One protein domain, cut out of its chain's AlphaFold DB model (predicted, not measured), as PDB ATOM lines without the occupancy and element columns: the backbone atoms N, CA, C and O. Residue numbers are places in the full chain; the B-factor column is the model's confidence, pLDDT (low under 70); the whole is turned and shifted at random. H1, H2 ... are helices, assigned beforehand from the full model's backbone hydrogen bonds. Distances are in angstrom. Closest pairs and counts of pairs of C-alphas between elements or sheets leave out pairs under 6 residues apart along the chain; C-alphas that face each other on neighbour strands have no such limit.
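Overview. This is residues 4 to 108 of the 162 residues of the protein "Putative yir3 protein" of Plasmodium yoelii yoelii (UniProt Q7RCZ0). Three long helices, H2, H3 and H4, lie side by side in an up-and-down bundle, their centres making a triangle. The short helix H1 sits at one end of the bundle, by the first residues of H4, and after H4 the last stretch folds back along the bundle until residues 99 to 108 stick out from it. The printed part has 105 residues with four named helices, H1, H2, H3 and H4 in that order, and no named strand; the class is all helix. The whole is compact, with a radius of gyration of the C-alphas of 14.5 A, and spans 39 by 32 by 24 A.

Arrangement. H1, residues 4 to 7, touches H4, residues 65 to 85, which meets it with residues 65 to 69 alone; the closest C-alphas are those of Leu 7 and Ser 66, 4.8 A apart. H1 is apart from H2, residues 12 to 33, and from H3, residues 39 to 59. H2, H3 and H4 form a bundle, up and down, each running against the one before it in the chain. H2 and H3 form a helical hairpin and touch at a shallow tilt of 28 degrees, opposite ways, closest at the C-alphas of Ala 21 and Phe 48, 5.8 A apart. H3 and H4 form a second helical hairpin, at a shallow tilt of 22 degrees, opposite ways. They touch through residues 52 to 59 of H3 and 67 to 71 of H4 alone, closest at the C-alphas of Ser 59 and Arg 68, 6.4 A apart. H2 and H4 touch at a shallow tilt of 15 degrees and run the same way; their closest C-alphas are those of Leu 25 and Tyr 78, 6.9 A apart. H4 is the hub, touching three other helices. In H2 and H4 every pair of O i and N i+4 is within hydrogen-bond range, in H3 16 of 17 are, and H1 is too short for such a pair.

Along the chain. H1 begins at C-alpha 4, at (211.972, 176.600, 202.204), and has four residues. H2 is 30.8 A long from first to last C-alpha, beginning at C-alpha 12, at (217.739, 169.002, 215.241). H3 is 30.3 A long. H4 is 30.5 A long and ends at C-alpha 85, at (185.376, 170.010, 218.423).

Size, cuts and confidence. The two C-alphas farthest apart are those of Asn 5 and Asp 88, at 40.3 A. The printed part has no cut, and the links H1 to H2, H2 to H3 and H3 to H4 are tight. Residues 86 to 108 hold no named element, and of these residues 99 to 108 stand free. The mean pLDDT of the printed part is 78.6; it is under 70 in residues 4 to 8, 59 to 64, 86 to 89 and 95 to 108.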
ATOM      1  N   ARG A   4     212.008 177.843 201.420       52.78
ATOM      2  CA  ARG A   4     211.972 176.600 202.204       52.78
ATOM      3  C   ARG A   4     213.246 176.333 203.005       52.78
ATOM      4  O   ARG A   4     213.159 175.643 204.018       52.78
ATOM      5  N   ASN A   5     214.401 176.842 202.572       51.56
ATOM      6  CA  ASN A   5     215.662 176.634 203.292       51.56
ATOM      7  C   ASN A   5     215.703 177.449 204.585       51.56
ATOM      8  O   ASN A   5     216.242 176.972 205.581       51.56
ATOM      9  N   ASP A   6     215.054 178.613 204.607       56.62
ATOM     10  CA  ASP A   6     214.987 179.440 205.809       56.62
ATOM     11  C   ASP A   6     214.096 178.785 206.876       56.62
ATOM     12  O   ASP A   6     214.468 178.751 208.047       56.62
ATOM     13  N   LEU A   7     212.983 178.146 206.486       56.81
ATOM     14  CA  LEU A   7     212.058 177.445 207.397       56.81
ATOM     15  C   LEU A   7     212.699 176.299 208.201       56.81
ATOM     16  O   LEU A   7     212.221 175.973 209.286       56.81
ATOM     17  N   LEU A   8     213.771 175.692 207.687       65.38
ATOM     18  CA  LEU A   8     214.468 174.570 208.327       65.38
ATOM     19  C   LEU A   8     215.729 174.995 209.088       65.38
ATOM     20  O   LEU A   8     216.496 174.136 209.519       65.38
ATOM     21  N   ASN A   9     215.931 176.298 209.310       71.50
ATOM     22  CA  ASN A   9     217.022 176.820 210.133       71.50
ATOM     23  C   ASN A   9     216.750 176.647 211.643       71.50
ATOM     24  O   ASN A   9     216.794 177.599 212.421       71.50
ATOM     25  N   ILE A  10     216.401 175.431 212.058       80.19
ATOM     26  CA  ILE A  10     216.153 175.049 213.450       80.19
ATOM     27  C   ILE A  10     217.074 173.875 213.764       80.19
ATOM     28  O   ILE A  10     217.287 172.996 212.928       80.19
ATOM     29  N   ASN A  11     217.645 173.863 214.967       83.19
ATOM     30  CA  ASN A  11     218.499 172.759 215.380       83.19
ATOM     31  C   ASN A  11     217.690 171.443 215.438       83.19
ATOM     32  O   ASN A  11     216.468 171.420 215.599       83.19
ATOM     33  N   ILE A  12     218.386 170.318 215.300       86.06
ATOM     34  CA  ILE A  12     217.739 169.002 215.241       86.06
ATOM     35  C   ILE A  12     216.997 168.643 216.539       86.06
ATOM     36  O   ILE A  12     216.014 167.904 216.507       86.06
ATOM     37  N   GLU A  13     217.445 169.177 217.677       85.88
ATOM     38  CA  GLU A  13     216.850 168.922 218.987       85.88
ATOM     39  C   GLU A  13     215.461 169.562 219.106       85.88
ATOM     40  O   GLU A  13     214.488 168.905 219.475       85.88
ATOM     41  N   ASP A  14     215.343 170.830 218.736       85.56
ATOM     42  CA  ASP A  14     214.098 171.581 218.748       85.56
ATOM     43  C   ASP A  14     213.156 171.101 217.649       85.56
ATOM     44  O   ASP A  14     211.952 170.990 217.881       85.56
ATOM     45  N   LEU A  15     213.692 170.717 216.486       88.25
ATOM     46  CA  LEU A  15     212.908 170.065 215.439       88.25
ATOM     47  C   LEU A  15     212.263 168.765 215.944       88.25
ATOM     48  O   LEU A  15     211.091 168.513 215.662       88.25
ATOM     49  N   SER A  16     212.995 167.968 216.729       90.44
ATOM     50  CA  SER A  16     212.461 166.760 217.371       90.44
ATOM     51  C   SER A  16     211.311 167.090 218.335       90.44
ATOM     52  O   SER A  16     210.240 166.486 218.264       90.44
ATOM     53  N   LYS A  17     211.465 168.129 219.169       91.94
ATOM     54  CA  LYS A  17     210.402 168.595 220.083       91.94
ATOM     55  C   LYS A  17     209.164 169.100 219.328       91.94
ATOM     56  O   LYS A  17     208.033 168.836 219.745       91.94
ATOM     57  N   PHE A  18     209.350 169.798 218.206       91.94
ATOM     58  CA  PHE A  18     208.246 170.207 217.335       91.94
ATOM     59  C   PHE A  18     207.536 169.011 216.706       91.94
ATOM     60  O   PHE A  18     206.305 168.992 216.661       91.94
ATOM     61  N   TYR A  19     208.289 168.009 216.249       93.88
ATOM     62  CA  TYR A  19     207.725 166.789 215.680       93.88
ATOM     63  C   TYR A  19     206.860 166.035 216.696       93.88
ATOM     64  O   TYR A  19     205.757 165.609 216.359       93.88
ATOM     65  N   ASP A  20     207.294 165.950 217.953       95.19
ATOM     66  CA  ASP A  20     206.496 165.374 219.038       95.19
ATOM     67  C   ASP A  20     205.144 166.080 219.215       95.19
ATOM     68  O   ASP A  20     204.097 165.429 219.304       95.19
ATOM     69  N   ALA A  21     205.151 167.416 219.266       96.31
ATOM     70  CA  ALA A  21     203.928 168.208 219.396       96.31
ATOM     71  C   ALA A  21     203.026 168.058 218.157       96.31
ATOM     72  O   ALA A  21     201.811 167.882 218.278       96.31
ATOM     73  N   PHE A  22     203.617 168.067 216.962       95.62
ATOM     74  CA  PHE A  22     202.908 167.852 215.702       95.62
ATOM     75  C   PHE A  22     202.277 166.455 215.613       95.62
ATOM     76  O   PHE A  22     201.149 166.311 215.140       95.62
ATOM     77  N   ASN A  23     202.967 165.425 216.102       95.88
ATOM     78  CA  ASN A  23     202.457 164.060 216.122       95.88
ATOM     79  C   ASN A  23     201.209 163.943 217.011       95.88
ATOM     80  O   ASN A  23     200.208 163.367 216.583       95.88
ATOM     81  N   LEU A  24     201.213 164.560 218.202       96.69
ATOM     82  CA  LEU A  24     200.015 164.636 219.052       96.69
ATOM     83  C   LEU A  24     198.852 165.329 218.333       96.69
ATOM     84  O   LEU A  24     197.724 164.837 218.359       96.69
ATOM     85  N   LEU A  25     199.127 166.432 217.633       95.56
ATOM     86  CA  LEU A  25     198.117 167.146 216.855       95.56
ATOM     87  C   LEU A  25     197.515 166.265 215.747       95.56
ATOM     88  O   LEU A  25     196.294 166.220 215.590       95.56
ATOM     89  N   CYS A  26     198.347 165.506 215.029       95.19
ATOM     90  CA  CYS A  26     197.901 164.531 214.031       95.19
ATOM     91  C   CYS A  26     197.034 163.421 214.639       95.19
ATOM     92  O   CYS A  26     195.991 163.080 214.073       95.19
ATOM     93  N   ILE A  27     197.428 162.875 215.795       94.75
ATOM     94  CA  ILE A  27     196.651 161.856 216.516       94.75
ATOM     95  C   ILE A  27     195.262 162.402 216.861       94.75
ATOM     96  O   ILE A  27     194.256 161.748 216.569       94.75
ATOM     97  N   MET A  28     195.186 163.621 217.405       94.62
ATOM     98  CA  MET A  28     193.913 164.275 217.712       94.62
ATOM     99  C   MET A  28     193.054 164.473 216.456       94.62
ATOM    100  O   MET A  28     191.879 164.107 216.460       94.62
ATOM    101  N   TYR A  29     193.630 164.968 215.355       93.31
ATOM    102  CA  TYR A  29     192.916 165.101 214.078       93.31
ATOM    103  C   TYR A  29     192.365 163.759 213.578       93.31
ATOM    104  O   TYR A  29     191.210 163.686 213.150       93.31
ATOM    105  N   GLY A  30     193.157 162.688 213.672       92.50
ATOM    106  CA  GLY A  30     192.743 161.339 213.291       92.50
ATOM    107  C   GLY A  30     191.585 160.806 214.139       92.50
ATOM    108  O   GLY A  30     190.670 160.179 213.601       92.50
ATOM    109  N   ARG A  31     191.581 161.088 215.447       90.94
ATOM    110  CA  ARG A  31     190.468 160.738 216.346       90.94
ATOM    111  C   ARG A  31     189.201 161.517 216.020       90.94
ATOM    112  O   ARG A  31     188.138 160.910 215.900       90.94
ATOM    113  N   VAL A  32     189.319 162.831 215.820       89.38
ATOM    114  CA  VAL A  32     188.191 163.703 215.452       89.38
ATOM    115  C   VAL A  32     187.567 163.245 214.134       89.38
ATOM    116  O   VAL A  32     186.349 163.116 214.059       89.38
ATOM    117  N   ALA A  33     188.377 162.909 213.126       90.06
ATOM    118  CA  ALA A  33     187.894 162.383 211.846       90.06
ATOM    119  C   ALA A  33     187.167 161.030 211.976       90.06
ATOM    120  O   ALA A  33     186.272 160.729 211.193       90.06
ATOM    121  N   GLN A  34     187.524 160.224 212.981       89.69
ATOM    122  CA  GLN A  34     186.849 158.965 213.313       89.69
ATOM    123  C   GLN A  34     185.645 159.149 214.254       89.69
ATOM    124  O   GLN A  34     185.084 158.153 214.707       89.69
ATOM    125  N   ASN A  35     185.263 160.390 214.582       84.00
ATOM    126  CA  ASN A  35     184.248 160.720 215.590       84.00
ATOM    127  C   ASN A  35     184.531 160.109 216.980       84.00
ATOM    128  O   ASN A  35     183.617 159.882 217.768       84.00
ATOM    129  N   LYS A  36     185.806 159.858 217.303       84.06
ATOM    130  CA  LYS A  36     186.252 159.347 218.607       84.06
ATOM    131  C   LYS A  36     186.610 160.515 219.524       84.06
ATOM    132  O   LYS A  36     187.776 160.882 219.641       84.06
ATOM    133  N   LYS A  37     185.590 161.121 220.132       74.50
ATOM    134  CA  LYS A  37     185.718 162.252 221.070       74.50
ATOM    135  C   LYS A  37     185.667 161.760 222.522       74.50
ATOM    136  O   LYS A  37     184.782 162.124 223.286       74.50
ATOM    137  N   ASP A  38     186.554 160.822 222.852       80.19
ATOM    138  CA  ASP A  38     186.646 160.176 224.166       80.19
ATOM    139  C   ASP A  38     187.668 160.878 225.081       80.19
ATOM    140  O   ASP A  38     188.368 161.805 224.669       80.19
ATOM    141  N   ASP A  39     187.802 160.424 226.332       83.75
ATOM    142  CA  ASP A  39     188.767 160.971 227.305       83.75
ATOM    143  C   ASP A  39     190.211 160.980 226.789       83.75
ATOM    144  O   ASP A  39     191.038 161.791 227.211       83.75
ATOM    145  N   LYS A  40     190.529 160.098 225.836       89.19
ATOM    146  CA  LYS A  40     191.848 160.059 225.213       89.19
ATOM    147  C   LYS A  40     192.106 161.291 224.347       89.19
ATOM    148  O   LYS A  40     193.228 161.778 224.369       89.19
ATOM    149  N   LEU A  41     191.102 161.821 223.640       90.38
ATOM    150  CA  LEU A  41     191.239 163.086 222.906       90.38
ATOM    151  C   LEU A  41     191.589 164.233 223.865       90.38
ATOM    152  O   LEU A  41     192.470 165.037 223.576       90.38
ATOM    153  N   LEU A  42     190.927 164.280 225.024       89.44
ATOM    154  CA  LEU A  42     191.191 165.291 226.044       89.44
ATOM    155  C   LEU A  42     192.593 165.144 226.657       89.44
ATOM    156  O   LEU A  42     193.262 166.148 226.896       89.44
ATOM    157  N   ASN A  43     193.045 163.914 226.907       91.62
ATOM    158  CA  ASN A  43     194.391 163.654 227.423       91.62
ATOM    159  C   ASN A  43     195.469 164.031 226.399       91.62
ATOM    160  O   ASN A  43     196.375 164.787 226.740       91.62
ATOM    161  N   ASP A  44     195.308 163.620 225.137       93.25
ATOM    162  CA  ASP A  44     196.219 163.994 224.047       93.25
ATOM    163  C   ASP A  44     196.289 165.529 223.892       93.25
ATOM    164  O   ASP A  44     197.358 166.097 223.668       93.25
ATOM    165  N   ALA A  45     195.161 166.226 224.079       92.75
ATOM    166  CA  ALA A  45     195.101 167.685 224.046       92.75
ATOM    167  C   ALA A  45     195.830 168.349 225.224       92.75
ATOM    168  O   ALA A  45     196.502 169.362 225.030       92.75
ATOM    169  N   LYS A  46     195.730 167.794 226.438       93.25
ATOM    170  CA  LYS A  46     196.493 168.277 227.602       93.25
ATOM    171  C   LYS A  46     197.995 168.092 227.393       93.25
ATOM    172  O   LYS A  46     198.762 169.017 227.663       93.25
ATOM    173  N   ASP A  47     198.401 166.940 226.864       95.50
ATOM    174  CA  ASP A  47     199.801 166.647 226.554       95.50
ATOM    175  C   ASP A  47     200.339 167.578 225.461       95.50
ATOM    176  O   ASP A  47     201.450 168.104 225.584       95.50
ATOM    177  N   PHE A  48     199.527 167.859 224.437       95.75
ATOM    178  CA  PHE A  48     199.855 168.841 223.408       95.75
ATOM    179  C   PHE A  48     200.070 170.233 224.010       95.75
ATOM    180  O   PHE A  48     201.110 170.842 223.763       95.75
ATOM    181  N   VAL A  49     199.135 170.725 224.833       93.81
ATOM    182  CA  VAL A  49     199.248 172.052 225.466       93.81
ATOM    183  C   VAL A  49     200.503 172.140 226.336       93.81
ATOM    184  O   VAL A  49     201.204 173.153 226.290       93.81
ATOM    185  N   LYS A  50     200.839 171.081 227.080       93.44
ATOM    186  CA  LYS A  50     202.066 171.028 227.884       93.44
ATOM    187  C   LYS A  50     203.325 171.132 227.014       93.44
ATOM    188  O   LYS A  50     204.154 172.007 227.259       93.44
ATOM    189  N   LYS A  51     203.446 170.302 225.970       93.44
ATOM    190  CA  LYS A  51     204.587 170.359 225.033       93.44
ATOM    191  C   LYS A  51     204.672 171.709 224.318       93.44
ATOM    192  O   LYS A  51     205.758 172.254 224.147       93.44
ATOM    193  N   TYR A  52     203.532 172.283 223.938       92.62
ATOM    194  CA  TYR A  52     203.477 173.602 223.315       92.62
ATOM    195  C   TYR A  52     204.017 174.695 224.247       92.62
ATOM    196  O   TYR A  52     204.786 175.547 223.812       92.62
ATOM    197  N   GLN A  53     203.666 174.670 225.535       90.50
ATOM    198  CA  GLN A  53     204.191 175.632 226.510       90.50
ATOM    199  C   GLN A  53     205.710 175.522 226.685       90.50
ATOM    200  O   GLN A  53     206.382 176.547 226.811       90.50
ATOM    201  N   GLU A  54     206.250 174.300 226.681       89.12
ATOM    202  CA  GLU A  54     207.696 174.057 226.740       89.12
ATOM    203  C   GLU A  54     208.413 174.676 225.528       89.12
ATOM    204  O   GLU A  54     209.388 175.408 225.704       89.12
ATOM    205  N   LEU A  55     207.874 174.479 224.318       88.94
ATOM    206  CA  LEU A  55     208.371 175.104 223.084       88.94
ATOM    207  C   LEU A  55     208.245 176.640 223.121       88.94
ATOM    208  O   LEU A  55     209.172 177.376 222.783       88.94
ATOM    209  N   ASN A  56     207.109 177.157 223.586       85.31
ATOM    210  CA  ASN A  56     206.837 178.592 223.584       85.31
ATOM    211  C   ASN A  56     207.778 179.375 224.515       85.31
ATOM    212  O   ASN A  56     208.285 180.433 224.138       85.31
ATOM    213  N   ARG A  57     208.101 178.826 225.695       80.94
ATOM    214  CA  ARG A  57     209.089 179.428 226.610       80.94
ATOM    215  C   ARG A  57     210.470 179.575 225.974       80.94
ATOM    216  O   ARG A  57     211.174 180.531 226.284       80.94
ATOM    217  N   TYR A  58     210.850 178.651 225.096       71.12
ATOM    218  CA  TYR A  58     212.123 178.699 224.383       71.12
ATOM    219  C   TYR A  58     212.123 179.747 223.253       71.12
ATOM    220  O   TYR A  58     213.134 180.418 223.034       71.12
ATOM    221  N   SER A  59     210.975 179.956 222.598       66.12
ATOM    222  CA  SER A  59     210.808 180.949 221.520       66.12
ATOM    223  C   SER A  59     211.074 182.397 221.952       66.12
ATOM    224  O   SER A  59     211.548 183.211 221.161       66.12
ATOM    225  N   ASN A  60     210.829 182.714 223.228       59.62
ATOM    226  CA  ASN A  60     211.102 184.039 223.786       59.62
ATOM    227  C   ASN A  60     212.604 184.345 223.894       59.62
ATOM    228  O   ASN A  60     212.977 185.508 223.994       59.62
ATOM    229  N   ASN A  61     213.457 183.316 223.861       57.66
ATOM    230  CA  ASN A  61     214.905 183.440 224.038       57.66
ATOM    231  C   ASN A  61     215.682 183.321 222.718       57.66
ATOM    232  O   ASN A  61     216.904 183.446 222.721       57.66
ATOM    233  N   THR A  62     215.001 183.038 221.602       57.81
ATOM    234  CA  THR A  62     215.627 182.782 220.300       57.81
ATOM    235  C   THR A  62     215.011 183.669 219.220       57.81
ATOM    236  O   THR A  62     213.809 183.642 218.967       57.81
ATOM    237  N   ASP A  63     215.849 184.463 218.554       58.28
ATOM    238  CA  ASP A  63     215.445 185.371 217.471       58.28
ATOM    239  C   ASP A  63     215.401 184.649 216.108       58.28
ATOM    240  O   ASP A  63     215.854 185.144 215.079       58.28
ATOM    241  N   VAL A  64     214.921 183.400 216.108       67.62
ATOM    242  CA  VAL A  64     214.851 182.568 214.902       67.62
ATOM    243  C   VAL A  64     213.445 182.677 214.326       67.62
ATOM    244  O   VAL A  64     212.488 182.107 214.859       67.62
ATOM    245  N   SER A  65     213.323 183.399 213.211       75.75
ATOM    246  CA  SER A  65     212.062 183.612 212.487       75.75
ATOM    247  C   SER A  65     211.317 182.299 212.217       75.75
ATOM    248  O   SER A  65     210.110 182.203 212.444       75.75
ATOM    249  N   SER A  66     212.046 181.255 211.831       78.00
ATOM    250  CA  SER A  66     211.515 179.929 211.502       78.00
ATOM    251  C   SER A  66     210.908 179.212 212.707       78.00
ATOM    252  O   SER A  66     209.840 178.614 212.592       78.00
ATOM    253  N   TYR A  67     211.519 179.331 213.891       84.94
ATOM    254  CA  TYR A  67     210.991 178.742 215.127       84.94
ATOM    255  C   TYR A  67     209.604 179.305 215.451       84.94
ATOM    256  O   TYR A  67     208.652 178.559 215.695       84.94
ATOM    257  N   ARG A  68     209.472 180.637 215.395       82.75
ATOM    258  CA  ARG A  68     208.202 181.335 215.646       82.75
ATOM    259  C   ARG A  68     207.142 180.984 214.603       82.75
ATOM    260  O   ARG A  68     205.979 180.813 214.960       82.75
ATOM    261  N   GLN A  69     207.531 180.817 213.340       84.56
ATOM    262  CA  GLN A  69     206.614 180.404 212.273       84.56
ATOM    263  C   GLN A  69     206.054 178.990 212.493       84.56
ATOM    264  O   GLN A  69     204.840 178.789 212.369       84.56
ATOM    265  N   ILE A  70     206.894 178.017 212.869       89.06
ATOM    266  CA  ILE A  70     206.429 176.653 213.177       89.06
ATOM    267  C   ILE A  70     205.526 176.662 214.411       89.06
ATOM    268  O   ILE A  70     204.447 176.063 214.396       89.06
ATOM    269  N   LEU A  71     205.922 177.383 215.462       89.31
ATOM    270  CA  LEU A  71     205.135 177.492 216.687       89.31
ATOM    271  C   LEU A  71     203.756 178.130 216.433       89.31
ATOM    272  O   LEU A  71     202.739 177.613 216.897       89.31
ATOM    273  N   SER A  72     203.704 179.207 215.647       87.44
ATOM    274  CA  SER A  72     202.454 179.856 215.225       87.44
ATOM    275  C   SER A  72     201.568 178.912 214.402       87.44
ATOM    276  O   SER A  72     200.357 178.817 214.627       87.44
ATOM    277  N   SER A  73     202.179 178.130 213.507       90.75
ATOM    278  CA  SER A  73     201.471 177.131 212.702       90.75
ATOM    279  C   SER A  73     200.840 176.041 213.573       90.75
ATOM    280  O   SER A  73     199.674 175.700 213.367       90.75
ATOM    281  N   LEU A  74     201.559 175.519 214.573       93.31
ATOM    282  CA  LEU A  74     201.015 174.537 215.521       93.31
ATOM    283  C   LEU A  74     199.832 175.096 216.319       93.31
ATOM    284  O   LEU A  74     198.816 174.413 216.443       93.31
ATOM    285  N   SER A  75     199.945 176.334 216.812       92.06
ATOM    286  CA  SER A  75     198.860 176.996 217.550       92.06
ATOM    287  C   SER A  75     197.611 177.144 216.687       92.06
ATOM    288  O   SER A  75     196.530 176.710 217.075       92.06
ATOM    289  N   THR A  76     197.782 177.671 215.472       92.38
ATOM    290  CA  THR A  76     196.685 177.897 214.521       92.38
ATOM    291  C   THR A  76     195.962 176.590 214.192       92.38
ATOM    292  O   THR A  76     194.738 176.513 214.261       92.38
ATOM    293  N   ASN A  77     196.710 175.519 213.901       93.44
ATOM    294  CA  ASN A  77     196.112 174.221 213.588       93.44
ATOM    295  C   ASN A  77     195.395 173.586 214.795       93.44
ATOM    296  O   ASN A  77     194.427 172.843 214.600       93.44
ATOM    297  N   TYR A  78     195.853 173.852 216.021       93.81
ATOM    298  CA  TYR A  78     195.178 173.406 217.239       93.81
ATOM    299  C   TYR A  78     193.880 174.176 217.496       93.81
ATOM    300  O   TYR A  78     192.862 173.561 217.817       93.81
ATOM    301  N   ASP A  79     193.868 175.492 217.289       91.25
ATOM    302  CA  ASP A  79     192.642 176.289 217.394       91.25
ATOM    303  C   ASP A  79     191.603 175.894 216.333       91.25
ATOM    304  O   ASP A  79     190.420 175.751 216.653       91.25
ATOM    305  N   ASP A  80     192.037 175.591 215.107       91.38
ATOM    306  CA  ASP A  80     191.171 175.017 214.071       91.38
ATOM    307  C   ASP A  80     190.576 173.664 214.498       91.38
ATOM    308  O   ASP A  80     189.390 173.388 214.276       91.38
ATOM    309  N   LEU A  81     191.380 172.810 215.142       90.38
ATOM    310  CA  LEU A  81     190.913 171.536 215.690       90.38
ATOM    311  C   LEU A  81     189.888 171.759 216.805       90.38
ATOM    312  O   LEU A  81     188.848 171.096 216.824       90.38
ATOM    313  N   LYS A  82     190.137 172.720 217.698       87.75
ATOM    314  CA  LYS A  82     189.197 173.109 218.756       87.75
ATOM    315  C   LYS A  82     187.867 173.556 218.171       87.75
ATOM    316  O   LYS A  82     186.830 173.086 218.629       87.75
ATOM    317  N   ILE A  83     187.875 174.402 217.140       87.00
ATOM    318  CA  ILE A  83     186.650 174.851 216.457       87.00
ATOM    319  C   ILE A  83     185.864 173.656 215.906       87.00
ATOM    320  O   ILE A  83     184.652 173.590 216.102       87.00
ATOM    321  N   LYS A  84     186.537 172.663 215.310       84.88
ATOM    322  CA  LYS A  84     185.893 171.412 214.860       84.88
ATOM    323  C   LYS A  84     185.319 170.570 216.011       84.88
ATOM    324  O   LYS A  84     184.406 169.776 215.784       84.88
ATOM    325  N   CYS A  85     185.832 170.731 217.230       81.81
ATOM    326  CA  CYS A  85     185.376 170.010 218.423       81.81
ATOM    327  C   CYS A  85     184.282 170.738 219.224       81.81
ATOM    328  O   CYS A  85     183.573 170.070 219.975       81.81
ATOM    329  N   LYS A  86     184.107 172.060 219.046       68.81
ATOM    330  CA  LYS A  86     183.213 172.927 219.851       68.81
ATOM    331  C   LYS A  86     181.745 172.491 219.921       68.81
ATOM    332  O   LYS A  86     181.044 172.948 220.814       68.81
ATOM    333  N   ASN A  87     181.288 171.606 219.039       59.66
ATOM    334  CA  ASN A  87     179.927 171.076 219.108       59.66
ATOM    335  C   ASN A  87     179.741 170.002 220.200       59.66
ATOM    336  O   ASN A  87     178.608 169.785 220.604       59.66
ATOM    337  N   ASP A  88     180.818 169.369 220.697       58.25
ATOM    338  CA  ASP A  88     180.711 168.156 221.531       58.25
ATOM    339  C   ASP A  88     181.648 168.105 222.760       58.25
ATOM    340  O   ASP A  88     181.331 167.410 223.723       58.25
ATOM    341  N   GLN A  89     182.807 168.789 222.767       66.75
ATOM    342  CA  GLN A  89     183.776 168.689 223.877       66.75
ATOM    343  C   GLN A  89     184.684 169.926 223.996       66.75
ATOM    344  O   GLN A  89     185.260 170.385 223.006       66.75
ATOM    345  N   THR A  90     184.860 170.442 225.219       74.50
ATOM    346  CA  THR A  90     185.765 171.570 225.508       74.50
ATOM    347  C   THR A  90     187.198 171.068 225.686       74.50
ATOM    348  O   THR A  90     187.525 170.428 226.685       74.50
ATOM    349  N   LEU A  91     188.058 171.351 224.710       84.44
ATOM    350  CA  LEU A  91     189.496 171.081 224.787       84.44
ATOM    351  C   LEU A  91     190.233 172.203 225.543       84.44
ATOM    352  O   LEU A  91     189.766 173.344 225.526       84.44
ATOM    353  N   PRO A  92     191.375 171.901 226.192       84.31
ATOM    354  CA  PRO A  92     192.142 172.884 226.947       84.31
ATOM    355  C   PRO A  92     192.621 174.044 226.068       84.31
ATOM    356  O   PRO A  92     192.897 173.897 224.879       84.31
ATOM    357  N   GLU A  93     192.727 175.225 226.665       82.75
ATOM    358  CA  GLU A  93     193.278 176.392 225.987       82.75
ATOM    359  C   GLU A  93     194.799 176.429 226.114       82.75
ATOM    360  O   GLU A  93     195.374 176.034 227.131       82.75
ATOM    361  N   ILE A  94     195.457 176.940 225.075       79.38
ATOM    362  CA  ILE A  94     196.845 177.368 225.185       79.38
ATOM    363  C   ILE A  94     196.811 178.686 225.976       79.38
ATOM    364  O   ILE A  94     196.173 179.633 225.514       79.38
ATOM    365  N   PRO A  95     197.432 178.779 227.167       65.06
ATOM    366  CA  PRO A  95     197.385 180.002 227.958       65.06
ATOM    367  C   PRO A  95     198.017 181.164 227.185       65.06
ATOM    368  O   PRO A  95     199.140 181.067 226.692       65.06
ATOM    369  N   ALA A  96     197.284 182.274 227.108       57.72
ATOM    370  CA  ALA A  96     197.549 183.420 226.237       57.72
ATOM    371  C   ALA A  96     198.787 184.269 226.603       57.72
ATOM    372  O   ALA A  96     198.983 185.349 226.049       57.72
ATOM    373  N   SER A  97     199.651 183.820 227.513       50.91
ATOM    374  CA  SER A  97     200.684 184.664 228.116       50.91
ATOM    375  C   SER A  97     201.908 184.940 227.227       50.91
ATOM    376  O   SER A  97     202.982 185.091 227.788       50.91
ATOM    377  N   ILE A  98     201.802 184.959 225.889       49.03
ATOM    378  CA  ILE A  98     202.882 185.371 224.951       49.03
ATOM    379  C   ILE A  98     202.332 186.090 223.683       49.03
ATOM    380  O   ILE A  98     203.097 186.634 222.901       49.03
ATOM    381  N   TYR A  99     201.014 186.211 223.465       46.34
ATOM    382  CA  TYR A  99     200.484 186.878 222.250       46.34
ATOM    383  C   TYR A  99     200.536 188.422 222.278       46.34
ATOM    384  O   TYR A  99     200.321 189.072 221.254       46.34
ATOM    385  N   ALA A 100     200.838 189.026 223.431       36.84
ATOM    386  CA  ALA A 100     200.802 190.478 223.611       36.84
ATOM    387  C   ALA A 100     201.999 191.237 223.000       36.84
ATOM    388  O   ALA A 100     201.988 192.461 223.028       36.84
ATOM    389  N   LEU A 101     203.018 190.553 222.459       41.66
ATOM    390  CA  LEU A 101     204.240 191.215 221.972       41.66
ATOM    391  C   LEU A 101     204.449 191.187 220.448       41.66
ATOM    392  O   LEU A 101     205.420 191.765 219.975       41.66
ATOM    393  N   THR A 102     203.589 190.521 219.670       41.19
ATOM    394  CA  THR A 102     203.778 190.382 218.207       41.19
ATOM    395  C   THR A 102     202.529 190.691 217.382       41.19
ATOM    396  O   THR A 102     202.476 190.339 216.209       41.19
ATOM    397  N   SER A 103     201.504 191.304 217.981       38.72
ATOM    398  CA  SER A 103     200.266 191.700 217.289       38.72
ATOM    399  C   SER A 103     200.221 193.190 216.946       38.72
ATOM    400  O   SER A 103     199.143 193.771 216.851       38.72
ATOM    401  N   GLU A 104     201.383 193.798 216.716       40.53
ATOM    402  CA  GLU A 104     201.446 195.021 215.924       40.53
ATOM    403  C   GLU A 104     201.707 194.611 214.467       40.53
ATOM    404  O   GLU A 104     202.737 194.029 214.137       40.53
ATOM    405  N   ASP A 105     200.685 194.847 213.645       39.69
ATOM    406  CA  ASP A 105     200.660 194.789 212.185       39.69
ATOM    407  C   ASP A 105     200.895 193.436 211.491       39.69
ATOM    408  O   ASP A 105     201.996 193.056 211.105       39.69
ATOM    409  N   THR A 106     199.795 192.768 211.129       32.91
ATOM    410  CA  THR A 106     199.348 192.762 209.720       32.91
ATOM    411  C   THR A 106     197.907 192.256 209.641       32.91
ATOM    412  O   THR A 106     197.577 191.095 209.873       32.91
ATOM    413  N   SER A 107     197.049 193.203 209.300       37.66
ATOM    414  CA  SER A 107     195.640 193.111 208.951       37.66
ATOM    415  C   SER A 107     195.298 192.070 207.873       37.66
ATOM    416  O   SER A 107     195.954 191.997 206.839       37.66
ATOM    417  N   SER A 108     194.184 191.362 208.097       55.91
ATOM    418  CA  SER A 108     193.207 190.840 207.118       55.91
ATOM    419  C   SER A 108     193.702 190.267 205.774       55.91
ATOM    420  O   SER A 108     194.036 191.011 204.859       55.91
TER     421      SER A 108